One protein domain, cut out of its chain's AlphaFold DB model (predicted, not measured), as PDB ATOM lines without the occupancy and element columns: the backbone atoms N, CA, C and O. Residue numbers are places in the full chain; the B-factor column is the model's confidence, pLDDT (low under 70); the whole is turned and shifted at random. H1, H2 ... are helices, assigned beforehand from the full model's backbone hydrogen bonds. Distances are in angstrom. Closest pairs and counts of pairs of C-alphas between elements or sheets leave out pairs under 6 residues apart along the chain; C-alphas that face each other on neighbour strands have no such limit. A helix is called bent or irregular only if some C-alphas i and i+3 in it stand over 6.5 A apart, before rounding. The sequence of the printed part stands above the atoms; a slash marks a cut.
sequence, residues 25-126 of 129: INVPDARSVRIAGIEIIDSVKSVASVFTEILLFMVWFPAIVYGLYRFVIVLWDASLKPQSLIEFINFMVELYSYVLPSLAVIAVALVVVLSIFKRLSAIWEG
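AT A GLANCE: This is residues 25 to 126 of the 129 residues of an uncharacterized protein of Enterobacter asburiae (UniProt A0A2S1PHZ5). Two long helices, H1 and H2, lie side by side and run opposite ways as a slender rod, with a loop at one end where the chain folds back. They are only loosely paired, and at the loop end residues 67 to 72 of H1 and residues 74 to 80 stick out. The printed part has 102 residues with two named helices, H1 then H2, and no named strand; its class is all helix. It is extended, with a radius of gyration of the C-alphas of 23.0 A, and spans 79 by 23 by 14 A.

IN THESE COORDINATES: Begin with H1, residues 27 to 75, assigned as one helix by its hydrogen bonds but bent: C-alphas 59 and 62 are 6.8 A apart. Find C-alpha 27 at (548.937, 431.547, 319.728); from there arm H1a, residues 27 to 59, runs 48.4 A. Arm H1b, residues 62 to 75, runs 19.9 A to C-alpha 75 at (587.070, 373.401, 311.575). H2, residues 85 to 126, runs 59.1 A to C-alpha 126 at (539.859, 422.729, 308.685).

HOW THE PARTS SIT: H1a and H1b stand at a shallow tilt of 34 degrees, only just short of steep. H1a and H2 are close but not clearly touching, at a shallow tilt of 15 degrees, opposite ways; their closest C-alphas, of Val 44 and Leu 110, are 8.0 A apart. H1b and H2 are also close but not clearly touching, at a shallow tilt of 27 degrees, opposite ways; look at Pro 62 and Met 92, their closest C-alphas, 7.2 A apart. H2 has a kink of 32 degrees near residue 99; it is neither bent nor irregular, but only just: C-alphas 98 and 101 are 6.4 A apart. Every O i to N i+4 pair is within hydrogen-bond range in H1b, 28 of 29 in H1a and 36 of 38 in H2.

THE WHOLE: The two C-alphas farthest apart, of Ile 25 and Ser 79, are 79.5 A apart. The printed part has no cut, and the link from H1 to H2 is short. The mean pLDDT of the printed part is 74.8; look for values under 70 at residues 25 to 40, 77 to 84, 121 to 122 and 124 to 126.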
ATOM      1  N   ILE A  25     543.871 434.140 323.473       47.25
ATOM      2  CA  ILE A  25     543.926 432.684 323.363       47.25
ATOM      3  C   ILE A  25     543.906 432.451 321.859       47.25
ATOM      4  O   ILE A  25     542.930 432.760 321.193       47.25
ATOM      5  N   ASN A  26     545.029 432.181 321.208       50.09
ATOM      6  CA  ASN A  26     545.274 430.822 320.712       50.09
ATOM      7  C   ASN A  26     546.678 430.675 320.094       50.09
ATOM      8  O   ASN A  26     546.958 429.708 319.391       50.09
ATOM      9  N   VAL A  27     547.593 431.618 320.328       47.44
ATOM     10  CA  VAL A  27     548.937 431.547 319.728       47.44
ATOM     11  C   VAL A  27     549.881 430.527 320.401       47.44
ATOM     12  O   VAL A  27     550.682 429.934 319.674       47.44
ATOM     13  N   PRO A  28     549.807 430.218 321.719       49.41
ATOM     14  CA  PRO A  28     550.664 429.174 322.283       49.41
ATOM     15  C   PRO A  28     550.183 427.762 321.922       49.41
ATOM     16  O   PRO A  28     551.009 426.863 321.800       49.41
ATOM     17  N   ASP A  29     548.885 427.574 321.671       51.81
ATOM     18  CA  ASP A  29     548.298 426.256 321.408       51.81
ATOM     19  C   ASP A  29     548.706 425.728 320.024       51.81
ATOM     20  O   ASP A  29     549.182 424.609 319.878       51.81
ATOM     21  N   ALA A  30     548.691 426.584 318.997       51.50
ATOM     22  CA  ALA A  30     549.162 426.201 317.666       51.50
ATOM     23  C   ALA A  30     550.677 425.914 317.607       51.50
ATOM     24  O   ALA A  30     551.112 425.136 316.758       51.50
ATOM     25  N   ARG A  31     551.486 426.539 318.478       53.22
ATOM     26  CA  ARG A  31     552.935 426.288 318.570       53.22
ATOM     27  C   ARG A  31     553.225 425.021 319.376       53.22
ATOM     28  O   ARG A  31     554.030 424.217 318.927       53.22
ATOM     29  N   SER A  32     552.523 424.826 320.491       54.28
ATOM     30  CA  SER A  32     552.550 423.605 321.306       54.28
ATOM     31  C   SER A  32     552.148 422.374 320.487       54.28
ATOM     32  O   SER A  32     552.897 421.408 320.422       54.28
ATOM     33  N   VAL A  33     551.042 422.453 319.740       57.53
ATOM     34  CA  VAL A  33     550.574 421.380 318.844       57.53
ATOM     35  C   VAL A  33     551.573 421.095 317.716       57.53
ATOM     36  O   VAL A  33     551.751 419.941 317.339       57.53
ATOM     37  N   ARG A  34     552.268 422.115 317.188       57.47
ATOM     38  CA  ARG A  34     553.345 421.906 316.199       57.47
ATOM     39  C   ARG A  34     554.567 421.219 316.808       57.47
ATOM     40  O   ARG A  34     555.128 420.350 316.156       57.47
ATOM     41  N   ILE A  35     554.965 421.587 318.025       61.56
ATOM     42  CA  ILE A  35     556.096 420.970 318.734       61.56
ATOM     43  C   ILE A  35     555.765 419.514 319.090       61.56
ATOM     44  O   ILE A  35     556.535 418.625 318.746       61.56
ATOM     45  N   ALA A  36     554.575 419.257 319.640       60.09
ATOM     46  CA  ALA A  36     554.087 417.906 319.916       60.09
ATOM     47  C   ALA A  36     553.970 417.066 318.632       60.09
ATOM     48  O   ALA A  36     554.341 415.898 318.610       60.09
ATOM     49  N   GLY A  37     553.510 417.662 317.527       60.84
ATOM     50  CA  GLY A  37     553.471 417.000 316.223       60.84
ATOM     51  C   GLY A  37     554.858 416.604 315.704       60.84
ATOM     52  O   GLY A  37     555.009 415.501 315.189       60.84
ATOM     53  N   ILE A  38     555.870 417.464 315.864       65.19
ATOM     54  CA  ILE A  38     557.261 417.167 315.478       65.19
ATOM     55  C   ILE A  38     557.838 416.046 316.353       65.19
ATOM     56  O   ILE A  38     558.390 415.093 315.811       65.19
ATOM     57  N   GLU A  39     557.631 416.094 317.673       62.22
ATOM     58  CA  GLU A  39     558.074 415.035 318.596       62.22
ATOM     59  C   GLU A  39     557.441 413.673 318.271       62.22
ATOM     60  O   GLU A  39     558.114 412.643 318.305       62.22
ATOM     61  N   ILE A  40     556.161 413.652 317.890       66.12
ATOM     62  CA  ILE A  40     555.467 412.424 317.483       66.12
ATOM     63  C   ILE A  40     556.004 411.901 316.147       66.12
ATOM     64  O   ILE A  40     556.177 410.693 315.996       66.12
ATOM     65  N   ILE A  41     556.299 412.775 315.180       71.44
ATOM     66  CA  ILE A  41     556.893 412.376 313.894       71.44
ATOM     67  C   ILE A  41     558.288 411.779 314.108       71.44
ATOM     68  O   ILE A  41     558.584 410.724 313.544       71.44
ATOM     69  N   ASP A  42     559.117 412.404 314.943       73.19
ATOM     70  CA  ASP A  42     560.448 411.891 315.270       73.19
ATOM     71  C   ASP A  42     560.369 410.564 316.036       73.19
ATOM     72  O   ASP A  42     561.100 409.621 315.718       73.19
ATOM     73  N   SER A  43     559.416 410.426 316.965       72.06
ATOM     74  CA  SER A  43     559.161 409.162 317.659       72.06
ATOM     75  C   SER A  43     558.708 408.060 316.698       72.06
ATOM     76  O   SER A  43     559.229 406.949 316.760       72.06
ATOM     77  N   VAL A  44     557.782 408.341 315.780       73.56
ATOM     78  CA  VAL A  44     557.312 407.368 314.779       73.56
ATOM     79  C   VAL A  44     558.448 406.970 313.842       73.56
ATOM     80  O   VAL A  44     558.590 405.793 313.515       73.56
ATOM     81  N   LYS A  45     559.281 407.928 313.426       75.00
ATOM     82  CA  LYS A  45     560.441 407.675 312.569       75.00
ATOM     83  C   LYS A  45     561.478 406.801 313.271       75.00
ATOM     84  O   LYS A  45     562.013 405.885 312.652       75.00
ATOM     85  N   SER A  46     561.722 407.042 314.559       80.50
ATOM     86  CA  SER A  46     562.582 406.197 315.389       80.50
ATOM     87  C   SER A  46     562.031 404.773 315.492       80.50
ATOM     88  O   SER A  46     562.750 403.820 315.198       80.50
ATOM     89  N   VAL A  47     560.737 404.617 315.791       77.56
ATOM     90  CA  VAL A  47     560.100 403.294 315.869       77.56
ATOM     91  C   VAL A  47     560.146 402.568 314.520       77.56
ATOM     92  O   VAL A  47     560.474 401.386 314.476       77.56
ATOM     93  N   ALA A  48     559.893 403.264 313.410       79.00
ATOM     94  CA  ALA A  48     559.994 402.695 312.066       79.00
ATOM     95  C   ALA A  48     561.429 402.265 311.708       79.00
ATOM     96  O   ALA A  48     561.621 401.234 311.059       79.00
ATOM     97  N   SER A  49     562.434 403.028 312.149       81.19
ATOM     98  CA  SER A  49     563.850 402.685 311.980       81.19
ATOM     99  C   SER A  49     564.202 401.403 312.729       81.19
ATOM    100  O   SER A  49     564.735 400.477 312.125       81.19
ATOM    101  N   VAL A  50     563.831 401.314 314.010       83.44
ATOM    102  CA  VAL A  50     564.041 400.110 314.831       83.44
ATOM    103  C   VAL A  50     563.322 398.909 314.219       83.44
ATOM    104  O   VAL A  50     563.880 397.820 314.139       83.44
ATOM    105  N   PHE A  51     562.102 399.102 313.715       81.38
ATOM    106  CA  PHE A  51     561.345 398.033 313.067       81.38
ATOM    107  C   PHE A  51     562.035 397.523 311.793       81.38
ATOM    108  O   PHE A  51     562.100 396.320 311.552       81.38
ATOM    109  N   THR A  52     562.592 398.432 310.992       83.69
ATOM    110  CA  THR A  52     563.337 398.094 309.771       83.69
ATOM    111  C   THR A  52     564.636 397.359 310.099       83.69
ATOM    112  O   THR A  52     564.990 396.400 309.421       83.69
ATOM    113  N   GLU A  53     565.322 397.766 311.164       85.25
ATOM    114  CA  GLU A  53     566.529 397.104 311.657       85.25
ATOM    115  C   GLU A  53     566.237 395.682 312.156       85.25
ATOM    116  O   GLU A  53     566.951 394.747 311.796       85.25
ATOM    117  N   ILE A  54     565.134 395.486 312.889       85.25
ATOM    118  CA  ILE A  54     564.678 394.157 313.324       85.25
ATOM    119  C   ILE A  54     564.363 393.268 312.118       85.25
ATOM    120  O   ILE A  54     564.780 392.113 312.091       85.25
ATOM    121  N   LEU A  55     563.669 393.787 311.099       84.69
ATOM    122  CA  LEU A  55     563.376 393.032 309.876       84.69
ATOM    123  C   LEU A  55     564.653 392.638 309.128       84.69
ATOM    124  O   LEU A  55     564.780 391.497 308.683       84.69
ATOM    125  N   LEU A  56     565.609 393.562 309.017       87.94
ATOM    126  CA  LEU A  56     566.905 393.288 308.408       87.94
ATOM    127  C   LEU A  56     567.633 392.191 309.195       87.94
ATOM    128  O   LEU A  56     568.082 391.207 308.611       87.94
ATOM    129  N   PHE A  57     567.676 392.303 310.521       86.12
ATOM    130  CA  PHE A  57     568.258 391.280 311.380       86.12
ATOM    131  C   PHE A  57     567.582 389.920 311.176       86.12
ATOM    132  O   PHE A  57     568.271 388.927 310.996       86.12
ATOM    133  N   MET A  58     566.252 389.866 311.099       83.81
ATOM    134  CA  MET A  58     565.481 388.635 310.885       83.81
ATOM    135  C   MET A  58     565.778 387.967 309.526       83.81
ATOM    136  O   MET A  58     565.741 386.745 309.404       83.81
ATOM    137  N   VAL A  59     566.128 388.739 308.494       86.75
ATOM    138  CA  VAL A  59     566.547 388.192 307.189       86.75
ATOM    139  C   VAL A  59     567.964 387.619 307.242       86.75
ATOM    140  O   VAL A  59     568.221 386.551 306.690       86.75
ATOM    141  N   TRP A  60     568.890 388.311 307.908       87.75
ATOM    142  CA  TRP A  60     570.305 387.927 307.932       87.75
ATOM    143  C   TRP A  60     570.646 386.909 309.021       87.75
ATOM    144  O   TRP A  60     571.579 386.123 308.855       87.75
ATOM    145  N   PHE A  61     569.885 386.880 310.112       85.69
ATOM    146  CA  PHE A  61     570.122 386.019 311.266       85.69
ATOM    147  C   PHE A  61     570.242 384.533 310.888       85.69
ATOM    148  O   PHE A  61     571.234 383.917 311.284       85.69
ATOM    149  N   PRO A  62     569.363 383.946 310.047       85.38
ATOM    150  CA  PRO A  62     569.507 382.549 309.658       85.38
ATOM    151  C   PRO A  62     570.777 382.271 308.864       85.38
ATOM    152  O   PRO A  62     571.417 381.244 309.076       85.38
ATOM    153  N   ALA A  63     571.177 383.198 307.992       86.19
ATOM    154  CA  ALA A  63     572.403 383.068 307.214       86.19
ATOM    155  C   ALA A  63     573.648 383.133 308.111       86.19
ATOM    156  O   ALA A  63     574.573 382.344 307.927       86.19
ATOM    157  N   ILE A  64     573.651 384.021 309.110       87.25
ATOM    158  CA  ILE A  64     574.745 384.150 310.081       87.25
ATOM    159  C   ILE A  64     574.854 382.882 310.934       87.25
ATOM    160  O   ILE A  64     575.937 382.307 311.033       87.25
ATOM    161  N   VAL A  65     573.744 382.412 311.515       85.12
ATOM    162  CA  VAL A  65     573.734 381.226 312.388       85.12
ATOM    163  C   VAL A  65     574.120 379.970 311.607       85.12
ATOM    164  O   VAL A  65     574.967 379.200 312.058       85.12
ATOM    165  N   TYR A  66     573.560 379.779 310.409       83.19
ATOM    166  CA  TYR A  66     573.908 378.646 309.556       83.19
ATOM    167  C   TYR A  66     575.363 378.713 309.072       83.19
ATOM    168  O   TYR A  66     576.068 377.704 309.076       83.19
ATOM    169  N   GLY A  67     575.838 379.900 308.685       83.69
ATOM    170  CA  GLY A  67     577.222 380.122 308.270       83.69
ATOM    171  C   GLY A  67     578.218 379.803 309.385       83.69
ATOM    172  O   GLY A  67     579.195 379.094 309.146       83.69
ATOM    173  N   LEU A  68     577.933 380.245 310.613       84.94
ATOM    174  CA  LEU A  68     578.753 379.950 311.788       84.94
ATOM    175  C   LEU A  68     578.744 378.450 312.118       84.94
ATOM    176  O   LEU A  68     579.801 377.862 312.335       84.94
ATOM    177  N   TYR A  69     577.571 377.812 312.080       79.69
ATOM    178  CA  TYR A  69     577.428 376.365 312.261       79.69
ATOM    179  C   TYR A  69     578.284 375.580 311.256       79.69
ATOM    180  O   TYR A  69     579.027 374.672 311.628       79.69
ATOM    181  N   ARG A  70     578.248 375.974 309.977       76.62
ATOM    182  CA  ARG A  70     579.068 375.370 308.918       76.62
ATOM    183  C   ARG A  70     580.560 375.589 309.148       76.62
ATOM    184  O   ARG A  70     581.335 374.661 308.932       76.62
ATOM    185  N   PHE A  71     580.958 376.775 309.597       80.81
ATOM    186  CA  PHE A  71     582.354 377.093 309.891       80.81
ATOM    187  C   PHE A  71     582.919 376.212 311.015       80.81
ATOM    188  O   PHE A  71     584.002 375.652 310.870       80.81
ATOM    189  N   VAL A  72     582.151 376.016 312.092       79.62
ATOM    190  CA  VAL A  72     582.526 375.137 313.212       79.62
ATOM    191  C   VAL A  72     582.665 373.679 312.764       79.62
ATOM    192  O   VAL A  72     583.635 373.026 313.135       79.62
ATOM    193  N   ILE A  73     581.750 373.174 311.928       75.88
ATOM    194  CA  ILE A  73     581.822 371.797 311.405       75.88
ATOM    195  C   ILE A  73     583.077 371.575 310.562       75.88
ATOM    196  O   ILE A  73     583.751 370.563 310.731       75.88
ATOM    197  N   VAL A  74     583.386 372.517 309.667       74.69
ATOM    198  CA  VAL A  74     584.572 372.435 308.804       74.69
ATOM    199  C   VAL A  74     585.858 372.472 309.634       74.69
ATOM    200  O   VAL A  74     586.793 371.741 309.330       74.69
ATOM    201  N   LEU A  75     585.905 373.292 310.689       76.44
ATOM    202  CA  LEU A  75     587.070 373.401 311.575       76.44
ATOM    203  C   LEU A  75     587.270 372.192 312.494       76.44
ATOM    204  O   LEU A  75     588.406 371.867 312.819       76.44
ATOM    205  N   TRP A  76     586.187 371.558 312.942       78.00
ATOM    206  CA  TRP A  76     586.246 370.453 313.904       78.00
ATOM    207  C   TRP A  76     586.381 369.072 313.234       78.00
ATOM    208  O   TRP A  76     586.358 368.059 313.925       78.00
ATOM    209  N   ASP A  77     586.492 369.021 311.897       62.94
ATOM    210  CA  ASP A  77     586.533 367.791 311.080       62.94
ATOM    211  C   ASP A  77     585.475 366.756 311.506       62.94
ATOM    212  O   ASP A  77     585.658 365.537 311.488       62.94
ATOM    213  N   ALA A  78     584.323 367.257 311.952       57.81
ATOM    214  CA  ALA A  78     583.223 366.404 312.322       57.81
ATOM    215  C   ALA A  78     582.511 366.027 311.027       57.81
ATOM    216  O   ALA A  78     581.865 366.863 310.397       57.81
ATOM    217  N   SER A  79     582.570 364.745 310.668       54.50
ATOM    218  CA  SER A  79     581.706 364.093 309.674       54.50
ATOM    219  C   SER A  79     580.221 364.091 310.111       54.50
ATOM    220  O   SER A  79     579.498 363.101 309.993       54.50
ATOM    221  N   LEU A  80     579.742 365.206 310.669       55.94
ATOM    222  CA  LEU A  80     578.344 365.477 310.941       55.94
ATOM    223  C   LEU A  80     577.684 365.715 309.586       55.94
ATOM    224  O   LEU A  80     577.724 366.797 308.998       55.94
ATOM    225  N   LYS A  81     577.149 364.610 309.067       54.47
ATOM    226  CA  LYS A  81     576.281 364.507 307.894       54.47
ATOM    227  C   LYS A  81     575.277 365.671 307.805       54.47
ATOM    228  O   LYS A  81     574.915 366.251 308.827       54.47
ATOM    229  N   PRO A  82     574.740 365.961 306.601       56.19
ATOM    230  CA  PRO A  82     573.796 367.057 306.317       56.19
ATOM    231  C   PRO A  82     572.392 366.868 306.940       56.19
ATOM    232  O   PRO A  82     571.386 367.278 306.370       56.19
ATOM    233  N   GLN A  83     572.311 366.226 308.102       53.12
ATOM    234  CA  GLN A  83     571.095 365.741 308.741       53.12
ATOM    235  C   GLN A  83     570.219 366.871 309.307       53.12
ATOM    236  O   GLN A  83     569.019 366.681 309.446       53.12
ATOM    237  N   SER A  84     570.764 368.067 309.544       65.00
ATOM    238  CA  SER A  84     570.049 369.121 310.273       65.00
ATOM    239  C   SER A  84     569.686 370.361 309.456       65.00
ATOM    240  O   SER A  84     569.249 371.339 310.041       65.00
ATOM    241  N   LEU A  85     569.805 370.374 308.120       72.50
ATOM    242  CA  LEU A  85     569.273 371.509 307.337       72.50
ATOM    243  C   LEU A  85     567.748 371.611 307.487       72.50
ATOM    244  O   LEU A  85     567.222 372.698 307.694       72.50
ATOM    245  N   ILE A  86     567.054 370.469 307.437       77.25
ATOM    246  CA  ILE A  86     565.605 370.392 307.673       77.25
ATOM    247  C   ILE A  86     565.263 370.770 309.121       77.25
ATOM    248  O   ILE A  86     564.328 371.531 309.338       77.25
ATOM    249  N   GLU A  87     566.030 370.294 310.107       79.81
ATOM    250  CA  GLU A  87     565.812 370.630 311.522       79.81
ATOM    251  C   GLU A  87     566.093 372.106 311.808       79.81
ATOM    252  O   GLU A  87     565.346 372.742 312.538       79.81
ATOM    253  N   PHE A  88     567.121 372.676 311.183       81.69
ATOM    254  CA  PHE A  88     567.457 374.090 311.273       81.69
ATOM    255  C   PHE A  88     566.379 374.967 310.637       81.69
ATOM    256  O   PHE A  88     565.990 375.979 311.215       81.69
ATOM    257  N   ILE A  89     565.862 374.575 309.468       82.50
ATOM    258  CA  ILE A  89     564.737 375.266 308.831       82.50
ATOM    259  C   ILE A  89     563.492 375.162 309.716       82.50
ATOM    260  O   ILE A  89     562.853 376.182 309.953       82.50
ATOM    261  N   ASN A  90     563.172 373.982 310.253       86.00
ATOM    262  CA  ASN A  90     562.036 373.805 311.160       86.00
ATOM    263  C   ASN A  90     562.186 374.648 312.429       86.00
ATOM    264  O   ASN A  90     561.240 375.327 312.812       86.00
ATOM    265  N   PHE A  91     563.381 374.688 313.020       84.75
ATOM    266  CA  PHE A  91     563.695 375.548 314.157       84.75
ATOM    267  C   PHE A  91     563.515 377.035 313.819       84.75
ATOM    268  O   PHE A  91     562.915 377.775 314.593       84.75
ATOM    269  N   MET A  92     563.984 377.482 312.650       84.44
ATOM    270  CA  MET A  92     563.803 378.867 312.201       84.44
ATOM    271  C   MET A  92     562.335 379.212 311.948       84.44
ATOM    272  O   MET A  92     561.882 380.288 312.332       84.44
ATOM    273  N   VAL A  93     561.579 378.302 311.331       87.12
ATOM    274  CA  VAL A  93     560.138 378.461 311.090       87.12
ATOM    275  C   VAL A  93     559.377 378.526 312.410       87.12
ATOM    276  O   VAL A  93     558.519 379.389 312.574       87.12
ATOM    277  N   GLU A  94     559.710 377.659 313.361       88.06
ATOM    278  CA  GLU A  94     559.119 377.649 314.694       88.06
ATOM    279  C   GLU A  94     559.439 378.944 315.450       88.06
ATOM    280  O   GLU A  94     558.527 379.621 315.919       88.06
ATOM    281  N   LEU A  95     560.703 379.376 315.467       85.50
ATOM    282  CA  LEU A  95     561.117 380.642 316.075       85.50
ATOM    283  C   LEU A  95     560.367 381.839 315.466       85.50
ATOM    284  O   LEU A  95     559.857 382.703 316.183       85.50
ATOM    285  N   TYR A  96     560.256 381.891 314.138       86.56
ATOM    286  CA  TYR A  96     559.557 382.970 313.441       86.56
ATOM    287  C   TYR A  96     558.044 382.902 313.578       86.56
ATOM    288  O   TYR A  96     557.401 383.951 313.541       86.56
ATOM    289  N   SER A  97     557.474 381.725 313.829       87.62
ATOM    290  CA  SER A  97     556.057 381.582 314.161       87.62
ATOM    291  C   SER A  97     555.686 382.339 315.439       87.62
ATOM    292  O   SER A  97     554.590 382.886 315.512       87.62
ATOM    293  N   TYR A  98     556.600 382.469 316.405       85.50
ATOM    294  CA  TYR A  98     556.369 383.278 317.608       85.50
ATOM    295  C   TYR A  98     556.612 384.776 317.377       85.50
ATOM    296  O   TYR A  98     555.880 385.620 317.897       85.50
ATOM    297  N   VAL A  99     557.626 385.124 316.581       83.69
ATOM    298  CA  VAL A  99     558.051 386.521 316.394       83.69
ATOM    299  C   VAL A  99     557.164 387.269 315.388       83.69
ATOM    300  O   VAL A  99     556.762 388.402 315.659       83.69
ATOM    301  N   LEU A 100     556.788 386.650 314.262       85.25
ATOM    302  CA  LEU A 100     556.003 387.294 313.195       85.25
ATOM    303  C   LEU A 100     554.629 387.819 313.654       85.25
ATOM    304  O   LEU A 100     554.306 388.960 313.310       85.25
ATOM    305  N   PRO A 101     553.820 387.079 314.443       87.38
ATOM    306  CA  PRO A 101     552.536 387.583 314.928       87.38
ATOM    307  C   PRO A 101     552.698 388.812 315.822       87.38
ATOM    308  O   PRO A 101     551.944 389.773 315.689       87.38
ATOM    309  N   SER A 102     553.711 388.818 316.696       83.75
ATOM    310  CA  SER A 102     553.989 389.966 317.564       83.75
ATOM    311  C   SER A 102     554.391 391.205 316.753       83.75
ATOM    312  O   SER A 102     553.867 392.295 316.991       83.75
ATOM    313  N   LEU A 103     555.222 391.028 315.719       83.12
ATOM    314  CA  LEU A 103     555.592 392.092 314.786       83.12
ATOM    315  C   LEU A 103     554.373 392.635 314.032       83.12
ATOM    316  O   LEU A 103     554.229 393.848 313.890       83.12
ATOM    317  N   ALA A 104     553.482 391.751 313.574       84.94
ATOM    318  CA  ALA A 104     552.263 392.136 312.871       84.94
ATOM    319  C   ALA A 104     551.337 392.982 313.758       84.94
ATOM    320  O   ALA A 104     550.825 394.007 313.307       84.94
ATOM    321  N   VAL A 105     551.168 392.612 315.032       87.75
ATOM    322  CA  VAL A 105     550.381 393.395 315.999       87.75
ATOM    323  C   VAL A 105     550.977 394.792 316.193       87.75
ATOM    324  O   VAL A 105     550.243 395.781 316.147       87.75
ATOM    325  N   ILE A 106     552.300 394.894 316.346       83.31
ATOM    326  CA  ILE A 106     552.997 396.182 316.498       83.31
ATOM    327  C   ILE A 106     552.831 397.045 315.238       83.31
ATOM    328  O   ILE A 106     552.522 398.233 315.340       83.31
ATOM    329  N   ALA A 107     552.971 396.454 314.049       83.06
ATOM    330  CA  ALA A 107     552.785 397.159 312.783       83.06
ATOM    331  C   ALA A 107     551.353 397.700 312.630       83.06
ATOM    332  O   ALA A 107     551.166 398.867 312.281       83.06
ATOM    333  N   VAL A 108     550.336 396.891 312.946       87.25
ATOM    334  CA  VAL A 108     548.928 397.324 312.917       87.25
ATOM    335  C   VAL A 108     548.686 398.454 313.918       87.25
ATOM    336  O   VAL A 108     548.057 399.452 313.565       87.25
ATOM    337  N   ALA A 109     549.222 398.349 315.135       85.75
ATOM    338  CA  ALA A 109     549.106 399.401 316.139       85.75
ATOM    339  C   ALA A 109     549.708 400.730 315.649       85.75
ATOM    340  O   ALA A 109     549.069 401.775 315.773       85.75
ATOM    341  N   LEU A 110     550.885 400.697 315.015       81.50
ATOM    342  CA  LEU A 110     551.514 401.885 314.428       81.50
ATOM    343  C   LEU A 110     550.656 402.515 313.328       81.50
ATOM    344  O   LEU A 110     550.472 403.734 313.314       81.50
ATOM    345  N   VAL A 111     550.084 401.702 312.435       84.25
ATOM    346  CA  VAL A 111     549.184 402.182 311.375       84.25
ATOM    347  C   VAL A 111     547.937 402.845 311.963       84.25
ATOM    348  O   VAL A 111     547.526 403.909 311.488       84.25
ATOM    349  N   VAL A 112     547.340 402.262 313.006       85.81
ATOM    350  CA  VAL A 112     546.174 402.833 313.698       85.81
ATOM    351  C   VAL A 112     546.523 404.177 314.334       85.81
ATOM    352  O   VAL A 112     545.818 405.159 314.099       85.81
ATOM    353  N   VAL A 113     547.632 404.249 315.075       82.25
ATOM    354  CA  VAL A 113     548.103 405.491 315.707       82.25
ATOM    355  C   VAL A 113     548.313 406.578 314.650       82.25
ATOM    356  O   VAL A 113     547.742 407.663 314.761       82.25
ATOM    357  N   LEU A 114     549.033 406.272 313.567       78.25
ATOM    358  CA  LEU A 114     549.271 407.218 312.473       78.25
ATOM    359  C   LEU A 114     547.979 407.682 311.793       78.25
ATOM    360  O   LEU A 114     547.838 408.861 311.457       78.25
ATOM    361  N   SER A 115     547.017 406.778 311.613       79.44
ATOM    362  CA  SER A 115     545.722 407.093 311.000       79.44
ATOM    363  C   SER A 115     544.903 408.054 311.864       79.44
ATOM    364  O   SER A 115     544.300 408.996 311.339       79.44
ATOM    365  N   ILE A 116     544.911 407.857 313.187       82.31
ATOM    366  CA  ILE A 116     544.260 408.753 314.150       82.31
ATOM    367  C   ILE A 116     544.916 410.135 314.108       82.31
ATOM    368  O   ILE A 116     544.210 411.136 313.970       82.31
ATOM    369  N   PHE A 117     546.250 410.198 314.138       75.00
ATOM    370  CA  PHE A 117     546.987 411.459 314.029       75.00
ATOM    371  C   PHE A 117     546.661 412.213 312.743       75.00
ATOM    372  O   PHE A 117     546.383 413.412 312.781       75.00
ATOM    373  N   LYS A 118     546.617 411.513 311.606       73.50
ATOM    374  CA  LYS A 118     546.292 412.119 310.312       73.50
ATOM    375  C   LYS A 118     544.880 412.713 310.300       73.50
ATOM    376  O   LYS A 118     544.692 413.829 309.817       73.50
ATOM    377  N   ARG A 119     543.894 412.011 310.874       75.31
ATOM    378  CA  ARG A 119     542.516 412.516 311.017       75.31
ATOM    379  C   ARG A 119     542.437 413.732 311.938       75.31
ATOM    380  O   ARG A 119     541.787 414.712 311.584       75.31
ATOM    381  N   LEU A 120     543.091 413.678 313.097       72.56
ATOM    382  CA  LEU A 120     543.098 414.779 314.062       72.56
ATOM    383  C   LEU A 120     543.773 416.030 313.489       72.56
ATOM    384  O   LEU A 120     543.244 417.127 313.655       72.56
ATOM    385  N   SER A 121     544.878 415.864 312.756       65.44
ATOM    386  CA  SER A 121     545.562 416.961 312.065       65.44
ATOM    387  C   SER A 121     544.664 417.623 311.016       65.44
ATOM    388  O   SER A 121     544.540 418.845 311.007       65.44
ATOM    389  N   ALA A 122     543.977 416.835 310.179       68.25
ATOM    390  CA  ALA A 122     543.083 417.359 309.141       68.25
ATOM    391  C   ALA A 122     541.890 418.143 309.720       68.25
ATOM    392  O   ALA A 122     541.524 419.198 309.205       68.25
ATOM    393  N   ILE A 123     541.307 417.662 310.823       70.06
ATOM    394  CA  ILE A 123     540.218 418.357 311.529       70.06
ATOM    395  C   ILE A 123     540.706 419.696 312.098       70.06
ATOM    396  O   ILE A 123     539.987 420.693 312.047       70.06
ATOM    397  N   TRP A 124     541.927 419.741 312.630       56.12
ATOM    398  CA  TRP A 124     542.517 420.969 313.168       56.12
ATOM    399  C   TRP A 124     542.837 422.005 312.086       56.12
ATOM    400  O   TRP A 124     542.705 423.204 312.323       56.12
ATOM    401  N   GLU A 125     543.241 421.552 310.903       57.19
ATOM    402  CA  GLU A 125     543.547 422.415 309.762       57.19
ATOM    403  C   GLU A 125     542.274 423.010 309.141       57.19
ATOM    404  O   GLU A 125     542.239 424.201 308.842       57.19
ATOM    405  N   GLY A 126     541.181 422.238 309.092       57.06
ATOM    406  CA  GLY A 126     539.859 422.729 308.685       57.06
ATOM    407  C   GLY A 126     539.210 423.722 309.660       57.06
ATOM    408  O   GLY A 126     538.323 424.463 309.261       57.06
TER     409      GLY A 126